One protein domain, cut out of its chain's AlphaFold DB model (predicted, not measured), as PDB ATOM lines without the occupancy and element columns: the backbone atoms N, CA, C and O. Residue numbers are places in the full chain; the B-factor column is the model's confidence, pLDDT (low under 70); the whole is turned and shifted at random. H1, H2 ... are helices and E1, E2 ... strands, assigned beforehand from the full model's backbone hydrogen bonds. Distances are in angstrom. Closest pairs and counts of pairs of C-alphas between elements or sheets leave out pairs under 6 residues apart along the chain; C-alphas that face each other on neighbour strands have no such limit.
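This is residues 410 to 506 of the 716 residues of the protein "PNPLA domain-containing protein" of Flavobacteriaceae bacterium CRH (UniProt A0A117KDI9). A small hairpin of two strands, E1 and E2, crosses one side of the longest helix, H1, while two shorter helices, H2 and H3, lie side by side and run steeply across H1 on another side of it. Two long stretches without a named element, residues 410 to 429 and 447 to 461, loop around the outside of this body. The printed part has 97 residues with three named helices and two named strands, in the order H1, H2, E1, E2, H3; the sheet has the order E1, E2 and is antiparallel, and the class is mostly helix. The whole is compact, with a radius of gyration of the C-alphas of 12.8 A and spans of 38 by 31 by 25 A.

E1, residues 481 to 484, and E2, residues 490 to 493, form an antiparallel hairpin with 150 degrees between their directions. N 483 and O 491 are 2.8 A apart and N 491 and O 483 are 2.9 A apart, both within hydrogen-bond range. The closest C-alphas of H1, residues 430 to 446, and E1 are those of Ala 439 and Ile 483, at 5.8 A. Those of H1 and E2 are Ala 439 and Ile 491, at 6.5 A. With its residues 437 to 440 alone, H1 only just touches H3, residues 495 to 506, with 3 pairs of C-alphas within 8 A; the closest are Val 440 and Ile 498, 6.5 A apart. They run opposite ways at a steep tilt of 69 degrees, only just short of about perpendicular. H2, residues 462 to 474, touches H3 with 11 pairs of C-alphas within 8 A; the closest are Phe 473 and Lys 495, 5.0 A apart. These two run opposite ways at a shallow tilt of 30 degrees. H1 and H2 only just touch, through residue 444 of H1 alone, with 3 pairs within 8 A; the closest C-alphas are Ile 444 and Met 469, 6.5 A apart. Their lines are only just about perpendicular, at 72 degrees. H2 and E2 are apart, as are E1 and H3. Every O i to N i+4 pair is within hydrogen-bond range in H1; the count is 7 of 9 in H2 and 7 of 8 in H3.

H1 is 24.3 A long from C-alpha 430 at (59.176, 74.487, 128.375) to C-alpha 446. H2 measures 18.2 A and H3 17.1 A, the latter ending with C-alpha 506 at (43.433, 77.267, 137.031). E1 begins with C-alpha 481 at (53.520, 54.289, 137.151).

The C-alphas farthest apart, those of Lys 426 and Gly 451, are 39.1 A apart. The printed part has no cut, and the link from H1 to H2, 15 residues, is long. The mean pLDDT of the printed part is 88.3; residues 450 and 453 to 463 are under 70.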
ATOM      1  N   VAL A 410      44.594  75.543 143.509       96.00
ATOM      2  CA  VAL A 410      43.212  75.176 143.879       96.00
ATOM      3  C   VAL A 410      43.138  73.912 144.745       96.00
ATOM      4  O   VAL A 410      42.141  73.699 145.442       96.00
ATOM      5  N   PHE A 411      44.209  73.113 144.742       95.75
ATOM      6  CA  PHE A 411      44.472  71.992 145.641       95.75
ATOM      7  C   PHE A 411      45.851  72.115 146.288       95.75
ATOM      8  O   PHE A 411      46.813  72.545 145.652       95.75
ATOM      9  N   GLU A 412      45.960  71.658 147.536       94.00
ATOM     10  CA  GLU A 412      47.243  71.582 148.235       94.00
ATOM     11  C   GLU A 412      48.191  70.577 147.558       94.00
ATOM     12  O   GLU A 412      47.809  69.442 147.227       94.00
ATOM     13  N   LEU A 413      49.432  71.026 147.367       92.38
ATOM     14  CA  LEU A 413      50.487  70.352 146.622       92.38
ATOM     15  C   LEU A 413      51.803  70.409 147.406       92.38
ATOM     16  O   LEU A 413      52.232  71.486 147.825       92.38
ATOM     17  N   LYS A 414      52.483  69.265 147.509       93.88
ATOM     18  CA  LYS A 414      53.859  69.168 148.011       93.88
ATOM     19  C   LYS A 414      54.845  69.463 146.885       93.88
ATOM     20  O   LYS A 414      55.084  68.621 146.019       93.88
ATOM     21  N   LYS A 415      55.374  70.688 146.852       91.38
ATOM     22  CA  LYS A 415      56.230  71.173 145.752       91.38
ATOM     23  C   LYS A 415      57.556  70.424 145.657       91.38
ATOM     24  O   LYS A 415      58.102  70.329 144.567       91.38
ATOM     25  N   GLU A 416      58.029  69.849 146.758       93.31
ATOM     26  CA  GLU A 416      59.224  69.004 146.821       93.31
ATOM     27  C   GLU A 416      59.141  67.754 145.930       93.31
ATOM     28  O   GLU A 416      60.169  67.212 145.537       93.31
ATOM     29  N   ASN A 417      57.928  67.327 145.564       93.00
ATOM     30  CA  ASN A 417      57.698  66.175 144.694       93.00
ATOM     31  C   ASN A 417      57.596  66.550 143.207       93.00
ATOM     32  O   ASN A 417      57.322  65.683 142.374       93.00
ATOM     33  N   ILE A 418      57.769  67.830 142.867       96.19
ATOM     34  CA  ILE A 418      57.645  68.347 141.505       96.19
ATOM     35  C   ILE A 418      59.032  68.702 140.965       96.19
ATOM     36  O   ILE A 418      59.764  69.440 141.626       96.19
ATOM     37  N   PRO A 419      59.402  68.235 139.758       95.31
ATOM     38  CA  PRO A 419      60.671  68.602 139.142       95.31
ATOM     39  C   PRO A 419      60.830  70.123 139.036       95.31
ATOM     40  O   PRO A 419      59.985  70.805 138.459       95.31
ATOM     41  N   GLU A 420      61.935  70.671 139.548       94.69
ATOM     42  CA  GLU A 420      62.154  72.126 139.569       94.69
ATOM     43  C   GLU A 420      62.054  72.766 138.181       94.69
ATOM     44  O   GLU A 420      61.562  73.886 138.048       94.69
ATOM     45  N   LYS A 421      62.483  72.036 137.141       94.62
ATOM     46  CA  LYS A 421      62.453  72.508 135.755       94.62
ATOM     47  C   LYS A 421      61.046  72.758 135.219       94.62
ATOM     48  O   LYS A 421      60.895  73.558 134.308       94.62
ATOM     49  N   ILE A 422      60.013  72.106 135.755       92.25
ATOM     50  CA  ILE A 422      58.643  72.312 135.270       92.25
ATOM     51  C   ILE A 422      57.883  73.353 136.083       92.25
ATOM     52  O   ILE A 422      56.829  73.789 135.628       92.25
ATOM     53  N   ILE A 423      58.403  73.779 137.241       89.44
ATOM     54  CA  ILE A 423      57.818  74.839 138.069       89.44
ATOM     55  C   ILE A 423      58.137  76.200 137.444       89.44
ATOM     56  O   ILE A 423      59.295  76.531 137.192       89.44
ATOM     57  N   GLN A 424      57.111  77.023 137.213       81.12
ATOM     58  CA  GLN A 424      57.303  78.369 136.668       81.12
ATOM     59  C   GLN A 424      58.249  79.198 137.557       81.12
ATOM     60  O   GLN A 424      58.019  79.368 138.755       81.12
ATOM     61  N   GLY A 425      59.329  79.714 136.965       82.50
ATOM     62  CA  GLY A 425      60.395  80.412 137.679       82.50
ATOM     63  C   GLY A 425      61.662  80.572 136.838       82.50
ATOM     64  O   GLY A 425      61.632  80.464 135.612       82.50
ATOM     65  N   LYS A 426      62.800  80.838 137.496       80.38
ATOM     66  CA  LYS A 426      64.102  81.048 136.830       80.38
ATOM     67  C   LYS A 426      64.605  79.799 136.090       80.38
ATOM     68  O   LYS A 426      65.251  79.947 135.059       80.38
ATOM     69  N   ASN A 427      64.284  78.613 136.603       89.62
ATOM     70  CA  ASN A 427      64.731  77.323 136.069       89.62
ATOM     71  C   ASN A 427      63.681  76.648 135.171       89.62
ATOM     72  O   ASN A 427      63.856  75.486 134.824       89.62
ATOM     73  N   PHE A 428      62.597  77.350 134.825       90.31
ATOM     74  CA  PHE A 428      61.517  76.781 134.029       90.31
ATOM     75  C   PHE A 428      61.990  76.427 132.614       90.31
ATOM     76  O   PHE A 428      62.495  77.288 131.890       90.31
ATOM     77  N   ASP A 429      61.754  75.182 132.223       92.62
ATOM     78  CA  ASP A 429      62.034  74.619 130.914       92.62
ATOM     79  C   ASP A 429      60.713  74.173 130.268       92.62
ATOM     80  O   ASP A 429      59.938  73.396 130.832       92.62
ATOM     81  N   MET A 430      60.433  74.725 129.086       89.62
ATOM     82  CA  MET A 430      59.176  74.487 128.375       89.62
ATOM     83  C   MET A 430      59.079  73.063 127.829       89.62
ATOM     84  O   MET A 430      57.991  72.487 127.832       89.62
ATOM     85  N   ASP A 431      60.191  72.511 127.351       91.06
ATOM     86  CA  ASP A 431      60.207  71.194 126.724       91.06
ATOM     87  C   ASP A 431      59.988  70.132 127.808       91.06
ATOM     88  O   ASP A 431      59.124  69.267 127.671       91.06
ATOM     89  N   GLU A 432      60.657  70.286 128.953       94.25
ATOM     90  CA  GLU A 432      60.428  69.464 130.148       94.25
ATOM     91  C   GLU A 432      58.972  69.551 130.621       94.25
ATOM     92  O   GLU A 432      58.354  68.522 130.907       94.25
ATOM     93  N   TYR A 433      58.385  70.755 130.670       92.94
ATOM     94  CA  TYR A 433      56.979  70.930 131.045       92.94
ATOM     95  C   TYR A 433      56.047  70.144 130.116       92.94
ATOM     96  O   TYR A 433      55.186  69.405 130.595       92.94
ATOM     97  N   GLN A 434      56.237  70.261 128.799       90.56
ATOM     98  CA  GLN A 434      55.407  69.582 127.800       90.56
ATOM     99  C   GLN A 434      55.566  68.058 127.852       90.56
ATOM    100  O   GLN A 434      54.570  67.340 127.745       90.56
ATOM    101  N   ILE A 435      56.786  67.557 128.068       93.94
ATOM    102  CA  ILE A 435      57.062  66.122 128.233       93.94
ATOM    103  C   ILE A 435      56.317  65.569 129.455       93.94
ATOM    104  O   ILE A 435      55.636  64.544 129.354       93.94
ATOM    105  N   HIS A 436      56.384  66.260 130.595       95.56
ATOM    106  CA  HIS A 436      55.678  65.848 131.811       95.56
ATOM    107  C   HIS A 436      54.155  65.955 131.650       95.56
ATOM    108  O   HIS A 436      53.429  65.055 132.078       95.56
ATOM    109  N   GLU A 437      53.657  67.008 130.996       92.88
ATOM    110  CA  GLU A 437      52.227  67.178 130.724       92.88
ATOM    111  C   GLU A 437      51.703  66.036 129.845       92.88
ATOM    112  O   GLU A 437      50.655  65.447 130.125       92.88
ATOM    113  N   PHE A 438      52.454  65.684 128.799       91.81
ATOM    114  CA  PHE A 438      52.134  64.575 127.910       91.81
ATOM    115  C   PHE A 438      52.144  63.230 128.648       91.81
ATOM    116  O   PHE A 438      51.220  62.432 128.476       91.81
ATOM    117  N   ALA A 439      53.138  62.990 129.509       95.12
ATOM    118  CA  ALA A 439      53.207  61.785 130.331       95.12
ATOM    119  C   ALA A 439      51.973  61.645 131.239       95.12
ATOM    120  O   ALA A 439      51.362  60.575 131.295       95.12
ATOM    121  N   VAL A 440      51.544  62.742 131.876       94.56
ATOM    122  CA  VAL A 440      50.316  62.769 132.681       94.56
ATOM    123  C   VAL A 440      49.081  62.516 131.811       94.56
ATOM    124  O   VAL A 440      48.259  61.682 132.180       94.56
ATOM    125  N   LYS A 441      48.966  63.135 130.626       91.62
ATOM    126  CA  LYS A 441      47.854  62.884 129.678       91.62
ATOM    127  C   LYS A 441      47.751  61.416 129.289       91.62
ATOM    128  O   LYS A 441      46.657  60.848 129.325       91.62
ATOM    129  N   LYS A 442      48.882  60.787 128.974       92.00
ATOM    130  CA  LYS A 442      48.958  59.362 128.635       92.00
ATOM    131  C   LYS A 442      48.549  58.478 129.817       92.00
ATOM    132  O   LYS A 442      47.748  57.566 129.625       92.00
ATOM    133  N   TYR A 443      49.013  58.789 131.028       94.25
ATOM    134  CA  TYR A 443      48.625  58.066 132.244       94.25
ATOM    135  C   TYR A 443      47.124  58.168 132.537       94.25
ATOM    136  O   TYR A 443      46.468  57.147 132.748       94.25
ATOM    137  N   ILE A 444      46.557  59.379 132.495       92.62
ATOM    138  CA  ILE A 444      45.116  59.591 132.691       92.62
ATOM    139  C   ILE A 444      44.319  58.831 131.627       92.62
ATOM    140  O   ILE A 444      43.327  58.192 131.960       92.62
ATOM    141  N   SER A 445      44.767  58.840 130.368       89.06
ATOM    142  CA  SER A 445      44.107  58.096 129.290       89.06
ATOM    143  C   SER A 445      44.142  56.582 129.501       89.06
ATOM    144  O   SER A 445      43.142  55.924 129.227       89.06
ATOM    145  N   ALA A 446      45.258  56.026 129.978       89.88
ATOM    146  CA  ALA A 446      45.394  54.591 130.241       89.88
ATOM    147  C   ALA A 446      44.551  54.133 131.443       89.88
ATOM    148  O   ALA A 446      44.017  53.026 131.443       89.88
ATOM    149  N   ASN A 447      44.387  55.005 132.441       87.94
ATOM    150  CA  ASN A 447      43.638  54.728 133.668       87.94
ATOM    151  C   ASN A 447      42.172  55.191 133.605       87.94
ATOM    152  O   ASN A 447      41.441  55.105 134.597       87.94
ATOM    153  N   ASN A 448      41.720  55.674 132.447       82.69
ATOM    154  CA  ASN A 448      40.368  56.171 132.269       82.69
ATOM    155  C   ASN A 448      39.343  55.029 132.190       82.69
ATOM    156  O   ASN A 448      39.018  54.523 131.112       82.69
ATOM    157  N   LYS A 449      38.759  54.675 133.337       76.25
ATOM    158  CA  LYS A 449      37.686  53.670 133.427       76.25
ATOM    159  C   LYS A 449      36.390  54.096 132.726       76.25
ATOM    160  O   LYS A 449      35.585  53.236 132.385       76.25
ATOM    161  N   ALA A 450      36.182  55.394 132.496       69.50
ATOM    162  CA  ALA A 450      34.966  55.918 131.873       69.50
ATOM    163  C   ALA A 450      34.945  55.757 130.341       69.50
ATOM    164  O   ALA A 450      33.949  56.102 129.706       69.50
ATOM    165  N   GLY A 451      36.031  55.264 129.726       70.44
ATOM    166  CA  GLY A 451      36.106  55.057 128.275       70.44
ATOM    167  C   GLY A 451      36.045  56.353 127.458       70.44
ATOM    168  O   GLY A 451      35.767  56.319 126.260       70.44
ATOM    169  N   ILE A 452      36.284  57.508 128.088       70.75
ATOM    170  CA  ILE A 452      36.321  58.797 127.393       70.75
ATOM    171  C   ILE A 452      37.599  58.832 126.553       70.75
ATOM    172  O   ILE A 452      38.707  58.798 127.087       70.75
ATOM    173  N   HIS A 453      37.452  58.901 125.231       68.56
ATOM    174  CA  HIS A 453      38.591  59.053 124.335       68.56
ATOM    175  C   HIS A 453      39.333  60.360 124.653       68.56
ATOM    176  O   HIS A 453      38.765  61.447 124.528       68.56
ATOM    177  N   ILE A 454      40.611  60.262 125.017       69.00
ATOM    178  CA  ILE A 454      41.488  61.412 125.239       69.00
ATOM    179  C   ILE A 454      42.387  61.548 124.013       69.00
ATOM    180  O   ILE A 454      43.247  60.706 123.776       69.00
ATOM    181  N   ASP A 455      42.175  62.592 123.213       65.00
ATOM    182  CA  ASP A 455      43.107  62.903 122.129       65.00
ATOM    183  C   ASP A 455      44.371  63.537 122.717       65.00
ATOM    184  O   ASP A 455      44.368  64.689 123.147       65.00
ATOM    185  N   THR A 456      45.465  62.786 122.750       64.81
ATOM    186  CA  THR A 456      46.738  63.257 123.301       64.81
ATOM    187  C   THR A 456      47.392  64.367 122.464       64.81
ATOM    188  O   THR A 456      48.334  64.994 122.944       64.81
ATOM    189  N   ASN A 457      46.900  64.658 121.250       58.69
ATOM    190  CA  ASN A 457      47.546  65.542 120.271       58.69
ATOM    191  C   ASN A 457      47.009  66.994 120.251       58.69
ATOM    192  O   ASN A 457      46.893  67.609 119.194       58.69
ATOM    193  N   ASN A 458      46.813  67.599 121.431       52.47
ATOM    194  CA  ASN A 458      46.705  69.061 121.639       52.47
ATOM    195  C   ASN A 458      45.384  69.799 121.314       52.47
ATOM    196  O   ASN A 458      45.388  71.029 121.283       52.47
ATOM    197  N   SER A 459      44.232  69.133 121.183       48.97
ATOM    198  CA  SER A 459      42.937  69.844 121.034       48.97
ATOM    199  C   SER A 459      41.846  69.433 122.024       48.97
ATOM    200  O   SER A 459      40.658  69.552 121.721       48.97
ATOM    201  N   ILE A 460      42.213  68.933 123.206       50.41
ATOM    202  CA  ILE A 460      41.222  68.545 124.216       50.41
ATOM    203  C   ILE A 460      40.492  69.787 124.743       50.41
ATOM    204  O   ILE A 460      41.091  70.812 125.065       50.41
ATOM    205  N   ASN A 461      39.178  69.656 124.914       62.16
ATOM    206  CA  ASN A 461      38.413  70.503 125.817       62.16
ATOM    207  C   ASN A 461      38.884  70.231 127.260       62.16
ATOM    208  O   ASN A 461      38.409  69.279 127.883       62.16
ATOM    209  N   ASN A 462      39.834  71.033 127.770       68.75
ATOM    210  CA  ASN A 462      40.486  70.814 129.075       68.75
ATOM    211  C   ASN A 462      39.501  70.542 130.222       68.75
ATOM    212  O   ASN A 462      39.853  69.820 131.146       68.75
ATOM    213  N   SER A 463      38.264  71.052 130.160       67.69
ATOM    214  CA  SER A 463      37.254  70.808 131.200       67.69
ATOM    215  C   SER A 463      37.009  69.316 131.469       67.69
ATOM    216  O   SER A 463      37.053  68.886 132.617       67.69
ATOM    217  N   GLY A 464      36.858  68.492 130.425       75.06
ATOM    218  CA  GLY A 464      36.660  67.046 130.590       75.06
ATOM    219  C   GLY A 464      37.894  66.340 131.158       75.06
ATOM    220  O   GLY A 464      37.772  65.396 131.931       75.06
ATOM    221  N   TYR A 465      39.081  66.834 130.810       84.31
ATOM    222  CA  TYR A 465      40.353  66.276 131.254       84.31
ATOM    223  C   TYR A 465      40.643  66.564 132.734       84.31
ATOM    224  O   TYR A 465      41.112  65.684 133.455       84.31
ATOM    225  N   LEU A 466      40.295  67.762 133.211       89.75
ATOM    226  CA  LEU A 466      40.460  68.142 134.615       89.75
ATOM    227  C   LEU A 466      39.682  67.213 135.553       89.75
ATOM    228  O   LEU A 466      40.204  66.810 136.592       89.75
ATOM    229  N   ASN A 467      38.476  66.794 135.174       86.75
ATOM    230  CA  ASN A 467      37.699  65.861 135.995       86.75
ATOM    231  C   ASN A 467      38.380  64.508 136.153       86.75
ATOM    232  O   ASN A 467      38.480  64.014 137.275       86.75
ATOM    233  N   LEU A 468      38.916  63.961 135.061       88.75
ATOM    234  CA  LEU A 468      39.654  62.701 135.093       88.75
ATOM    235  C   LEU A 468      40.920  62.817 135.950       88.75
ATOM    236  O   LEU A 468      41.192  61.946 136.771       88.75
ATOM    237  N   MET A 469      41.668  63.920 135.830       93.38
ATOM    238  CA  MET A 469      42.812  64.193 136.711       93.38
ATOM    239  C   MET A 469      42.407  64.170 138.187       93.38
ATOM    240  O   MET A 469      43.070  63.519 138.997       93.38
ATOM    241  N   ARG A 470      41.305  64.849 138.528       92.69
ATOM    242  CA  ARG A 470      40.771  64.903 139.892       92.69
ATOM    243  C   ARG A 470      40.369  63.534 140.413       92.69
ATOM    244  O   ARG A 470      40.737  63.192 141.534       92.69
ATOM    245  N   GLU A 471      39.621  62.767 139.629       89.56
ATOM    246  CA  GLU A 471      39.232  61.397 139.980       89.56
ATOM    247  C   GLU A 471      40.454  60.545 140.306       89.56
ATOM    248  O   GLU A 471      40.509  59.895 141.351       89.56
ATOM    249  N   VAL A 472      41.476  60.620 139.457       92.00
ATOM    250  CA  VAL A 472      42.703  59.849 139.620       92.00
ATOM    251  C   VAL A 472      43.469  60.246 140.885       92.00
ATOM    252  O   VAL A 472      43.838  59.361 141.659       92.00
ATOM    253  N   PHE A 473      43.700  61.538 141.155       93.62
ATOM    254  CA  PHE A 473      44.453  61.912 142.361       93.62
ATOM    255  C   PHE A 473      43.641  61.762 143.661       93.62
ATOM    256  O   PHE A 473      44.238  61.566 144.727       93.62
ATOM    257  N   ASN A 474      42.305  61.804 143.595       90.75
ATOM    258  CA  ASN A 474      41.427  61.545 144.743       90.75
ATOM    259  C   ASN A 474      41.199  60.050 145.007       90.75
ATOM    260  O   ASN A 474      40.812  59.697 146.120       90.75
ATOM    261  N   SER A 475      41.468  59.173 144.036       90.44
ATOM    262  CA  SER A 475      41.312  57.726 144.198       90.44
ATOM    263  C   SER A 475      42.207  57.173 145.312       90.44
ATOM    264  O   SER A 475      43.387  57.529 145.425       90.44
ATOM    265  N   THR A 476      41.658  56.277 146.137       92.25
ATOM    266  CA  THR A 476      42.426  55.505 147.129       92.25
ATOM    267  C   THR A 476      43.372  54.513 146.462       92.25
ATOM    268  O   THR A 476      44.443  54.248 146.995       92.25
ATOM    269  N   ASP A 477      43.021  54.056 145.261       91.62
ATOM    270  CA  ASP A 477      43.711  52.989 144.528       91.62
ATOM    271  C   ASP A 477      44.687  53.560 143.489       91.62
ATOM    272  O   ASP A 477      44.853  53.023 142.396       91.62
ATOM    273  N   PHE A 478      45.284  54.715 143.783       94.50
ATOM    274  CA  PHE A 478      46.239  55.345 142.880       94.50
ATOM    275  C   PHE A 478      47.497  54.484 142.735       94.50
ATOM    276  O   PHE A 478      48.156  54.170 143.729       94.50
ATOM    277  N   VAL A 479      47.860  54.156 141.495       93.44
ATOM    278  CA  VAL A 479      49.042  53.355 141.177       93.44
ATOM    279  C   VAL A 479      50.159  54.275 140.702       93.44
ATOM    280  O   VAL A 479      49.988  55.060 139.777       93.44
ATOM    281  N   HIS A 480      51.327  54.182 141.330       95.06
ATOM    282  CA  HIS A 480      52.517  54.844 140.806       95.06
ATOM    283  C   HIS A 480      52.994  54.114 139.550       95.06
ATOM    284  O   HIS A 480      53.276  52.917 139.599       95.06
ATOM    285  N   GLU A 481      53.104  54.837 138.440       96.31
ATOM    286  CA  GLU A 481      53.520  54.289 137.151       96.31
ATOM    287  C   GLU A 481      54.569  55.196 136.508       96.31
ATOM    288  O   GLU A 481      54.485  56.422 136.593       96.31
ATOM    289  N   THR A 482      55.555  54.593 135.848       97.31
ATOM    290  CA  THR A 482      56.522  55.321 135.026       97.31
ATOM    291  C   THR A 482      56.068  55.280 133.577       97.31
ATOM    292  O   THR A 482      55.998  54.213 132.972       97.31
ATOM    293  N   ILE A 483      55.800  56.448 133.004       97.06
ATOM    294  CA  ILE A 483      55.414  56.580 131.604       97.06
ATOM    295  C   ILE A 483      56.648  56.902 130.768       97.06
ATOM    296  O   ILE A 483      57.254  57.966 130.902       97.06
ATOM    297  N   THR A 484      56.986  55.994 129.856       96.81
ATOM    298  CA  THR A 484      57.966  56.252 128.796       96.81
ATOM    299  C   THR A 484      57.318  57.126 127.719       96.81
ATOM    300  O   THR A 484      56.352  56.711 127.055       96.81
ATOM    301  N   VAL A 485      57.823  58.354 127.580       92.62
ATOM    302  CA  VAL A 485      57.417  59.313 126.537       92.62
ATOM    303  C   VAL A 485      58.225  59.060 125.265       92.62
ATOM    304  O   VAL A 485      57.644  58.926 124.188       92.62
ATOM    305  N   ASP A 486      59.539  58.892 125.411       93.81
ATOM    306  CA  ASP A 486      60.483  58.516 124.357       93.81
ATOM    307  C   ASP A 486      61.671  57.722 124.950       93.81
ATOM    308  O   ASP A 486      61.602  57.246 126.082       93.81
ATOM    309  N   LYS A 487      62.752  57.522 124.182       94.31
ATOM    310  CA  LYS A 487      63.918  56.725 124.614       94.31
ATOM    311  C   LYS A 487      64.665  57.315 125.815       94.31
ATOM    312  O   LYS A 487      65.332  56.563 126.520       94.31
ATOM    313  N   GLU A 488      64.591  58.624 126.010       96.00
ATOM    314  CA  GLU A 488      65.369  59.368 127.005       96.00
ATOM    315  C   GLU A 488      64.491  59.800 128.188       96.00
ATOM    316  O   GLU A 488      64.976  59.911 129.314       96.00
ATOM    317  N   ASN A 489      63.183  59.952 127.963       95.94
ATOM    318  CA  ASN A 489      62.241  60.505 128.927       95.94
ATOM    319  C   ASN A 489      61.328  59.431 129.539       95.94
ATOM    320  O   ASN A 489      60.333  59.003 128.944       95.94
ATOM    321  N   ASN A 490      61.648  59.042 130.777       97.19
ATOM    322  CA  ASN A 490      60.834  58.170 131.625       97.19
ATOM    323  C   ASN A 490      60.318  58.964 132.827       97.19
ATOM    324  O   ASN A 490      61.087  59.296 133.729       97.19
ATOM    325  N   ILE A 491      59.023  59.274 132.843       97.81
ATOM    326  CA  ILE A 491      58.431  60.175 133.837       97.81
ATOM    327  C   ILE A 491      57.651  59.369 134.873       97.81
ATOM    328  O   ILE A 491      56.695  58.675 134.531       97.81
ATOM    329  N   SER A 492      58.043  59.477 136.145       97.50
ATOM    330  CA  SER A 492      57.296  58.887 137.260       97.50
ATOM    331  C   SER A 492      56.046  59.713 137.555       97.50
ATOM    332  O   SER A 492      56.134  60.901 137.879       97.50
ATOM    333  N   ILE A 493      54.873  59.095 137.440       97.69
ATOM    334  CA  ILE A 493      53.591  59.752 137.676       97.69
ATOM    335  C   ILE A 493      53.202  59.605 139.147       97.69
ATOM    336  O   ILE A 493      53.000  58.510 139.675       97.69
ATOM    337  N   THR A 494      53.075  60.744 139.823       96.88
ATOM    338  CA  THR A 494      52.656  60.843 141.226       96.88
ATOM    339  C   THR A 494      51.365  61.652 141.341       96.88
ATOM    340  O   THR A 494      51.036  62.444 140.456       96.88
ATOM    341  N   LYS A 495      50.634  61.503 142.455       96.44
ATOM    342  CA  LYS A 495      49.455  62.342 142.733       96.44
ATOM    343  C   LYS A 495      49.788  63.830 142.699       96.44
ATOM    344  O   LYS A 495      49.003  64.614 142.175       96.44
ATOM    345  N   ASP A 496      50.943  64.207 143.243       97.06
ATOM    346  CA  ASP A 496      51.385  65.599 143.274       97.06
ATOM    347  C   ASP A 496      51.662  66.123 141.862       97.06
ATOM    348  O   ASP A 496      51.214  67.218 141.534       97.06
ATOM    349  N   LEU A 497      52.279  65.330 140.978       97.31
ATOM    350  CA  LEU A 497      52.482  65.738 139.584       97.31
ATOM    351  C   LEU A 497      51.152  65.984 138.855       97.31
ATOM    352  O   LEU A 497      51.000  66.987 138.161       97.31
ATOM    353  N   ILE A 498      50.154  65.119 139.054       97.00
ATOM    354  CA  ILE A 498      48.820  65.312 138.462       97.00
ATOM    355  C   ILE A 498      48.151  66.566 139.038       97.00
ATOM    356  O   ILE A 498      47.622  67.383 138.280       97.00
ATOM    357  N   LYS A 499      48.204  66.759 140.363       96.50
ATOM    358  CA  LYS A 499      47.689  67.967 141.026       96.50
ATOM    359  C   LYS A 499      48.384  69.234 140.539       96.50
ATOM    360  O   LYS A 499      47.718  70.253 140.400       96.50
ATOM    361  N   TYR A 500      49.686  69.186 140.260       96.38
ATOM    362  CA  TYR A 500      50.434  70.314 139.715       96.38
ATOM    363  C   TYR A 500      49.850  70.767 138.373       96.38
ATOM    364  O   TYR A 500      49.526  71.944 138.221       96.38
ATOM    365  N   PHE A 501      49.631  69.843 137.432       95.69
ATOM    366  CA  PHE A 501      49.012  70.184 136.145       95.69
ATOM    367  C   PHE A 501      47.542  70.587 136.279       95.69
ATOM    368  O   PHE A 501      47.098  71.500 135.584       95.69
ATOM    369  N   TYR A 502      46.802  69.972 137.206       95.94
ATOM    370  CA  TYR A 502      45.445  70.411 137.527       95.94
ATOM    371  C   TYR A 502      45.448  71.865 138.023       95.94
ATOM    372  O   TYR A 502      44.731  72.695 137.478       95.94
ATOM    373  N   ASN A 503      46.297  72.204 138.999       95.88
ATOM    374  CA  ASN A 503      46.447  73.566 139.516       95.88
ATOM    375  C   ASN A 503      46.884  74.542 138.419       95.88
ATOM    376  O   ASN A 503      46.331  75.635 138.329       95.88
ATOM    377  N   ALA A 504      47.831  74.148 137.561       93.81
ATOM    378  CA  ALA A 504      48.312  74.976 136.459       93.81
ATOM    379  C   ALA A 504      47.176  75.412 135.519       93.81
ATOM    380  O   ALA A 504      47.150  76.568 135.107       93.81
ATOM    381  N   ALA A 505      46.188  74.550 135.258       92.81
ATOM    382  CA  ALA A 505      45.038  74.897 134.422       92.81
ATOM    383  C   ALA A 505      44.152  76.014 135.011       92.81
ATOM    384  O   ALA A 505      43.473  76.715 134.256       92.81
ATOM    385  N   TYR A 506      44.171  76.206 136.335       94.75
ATOM    386  CA  TYR A 506      43.433  77.267 137.031       94.75
ATOM    387  C   TYR A 506      44.225  78.571 137.186       94.75
ATOM    388  O   TYR A 506      43.636  79.580 137.572       94.75
TER     389      TYR A 506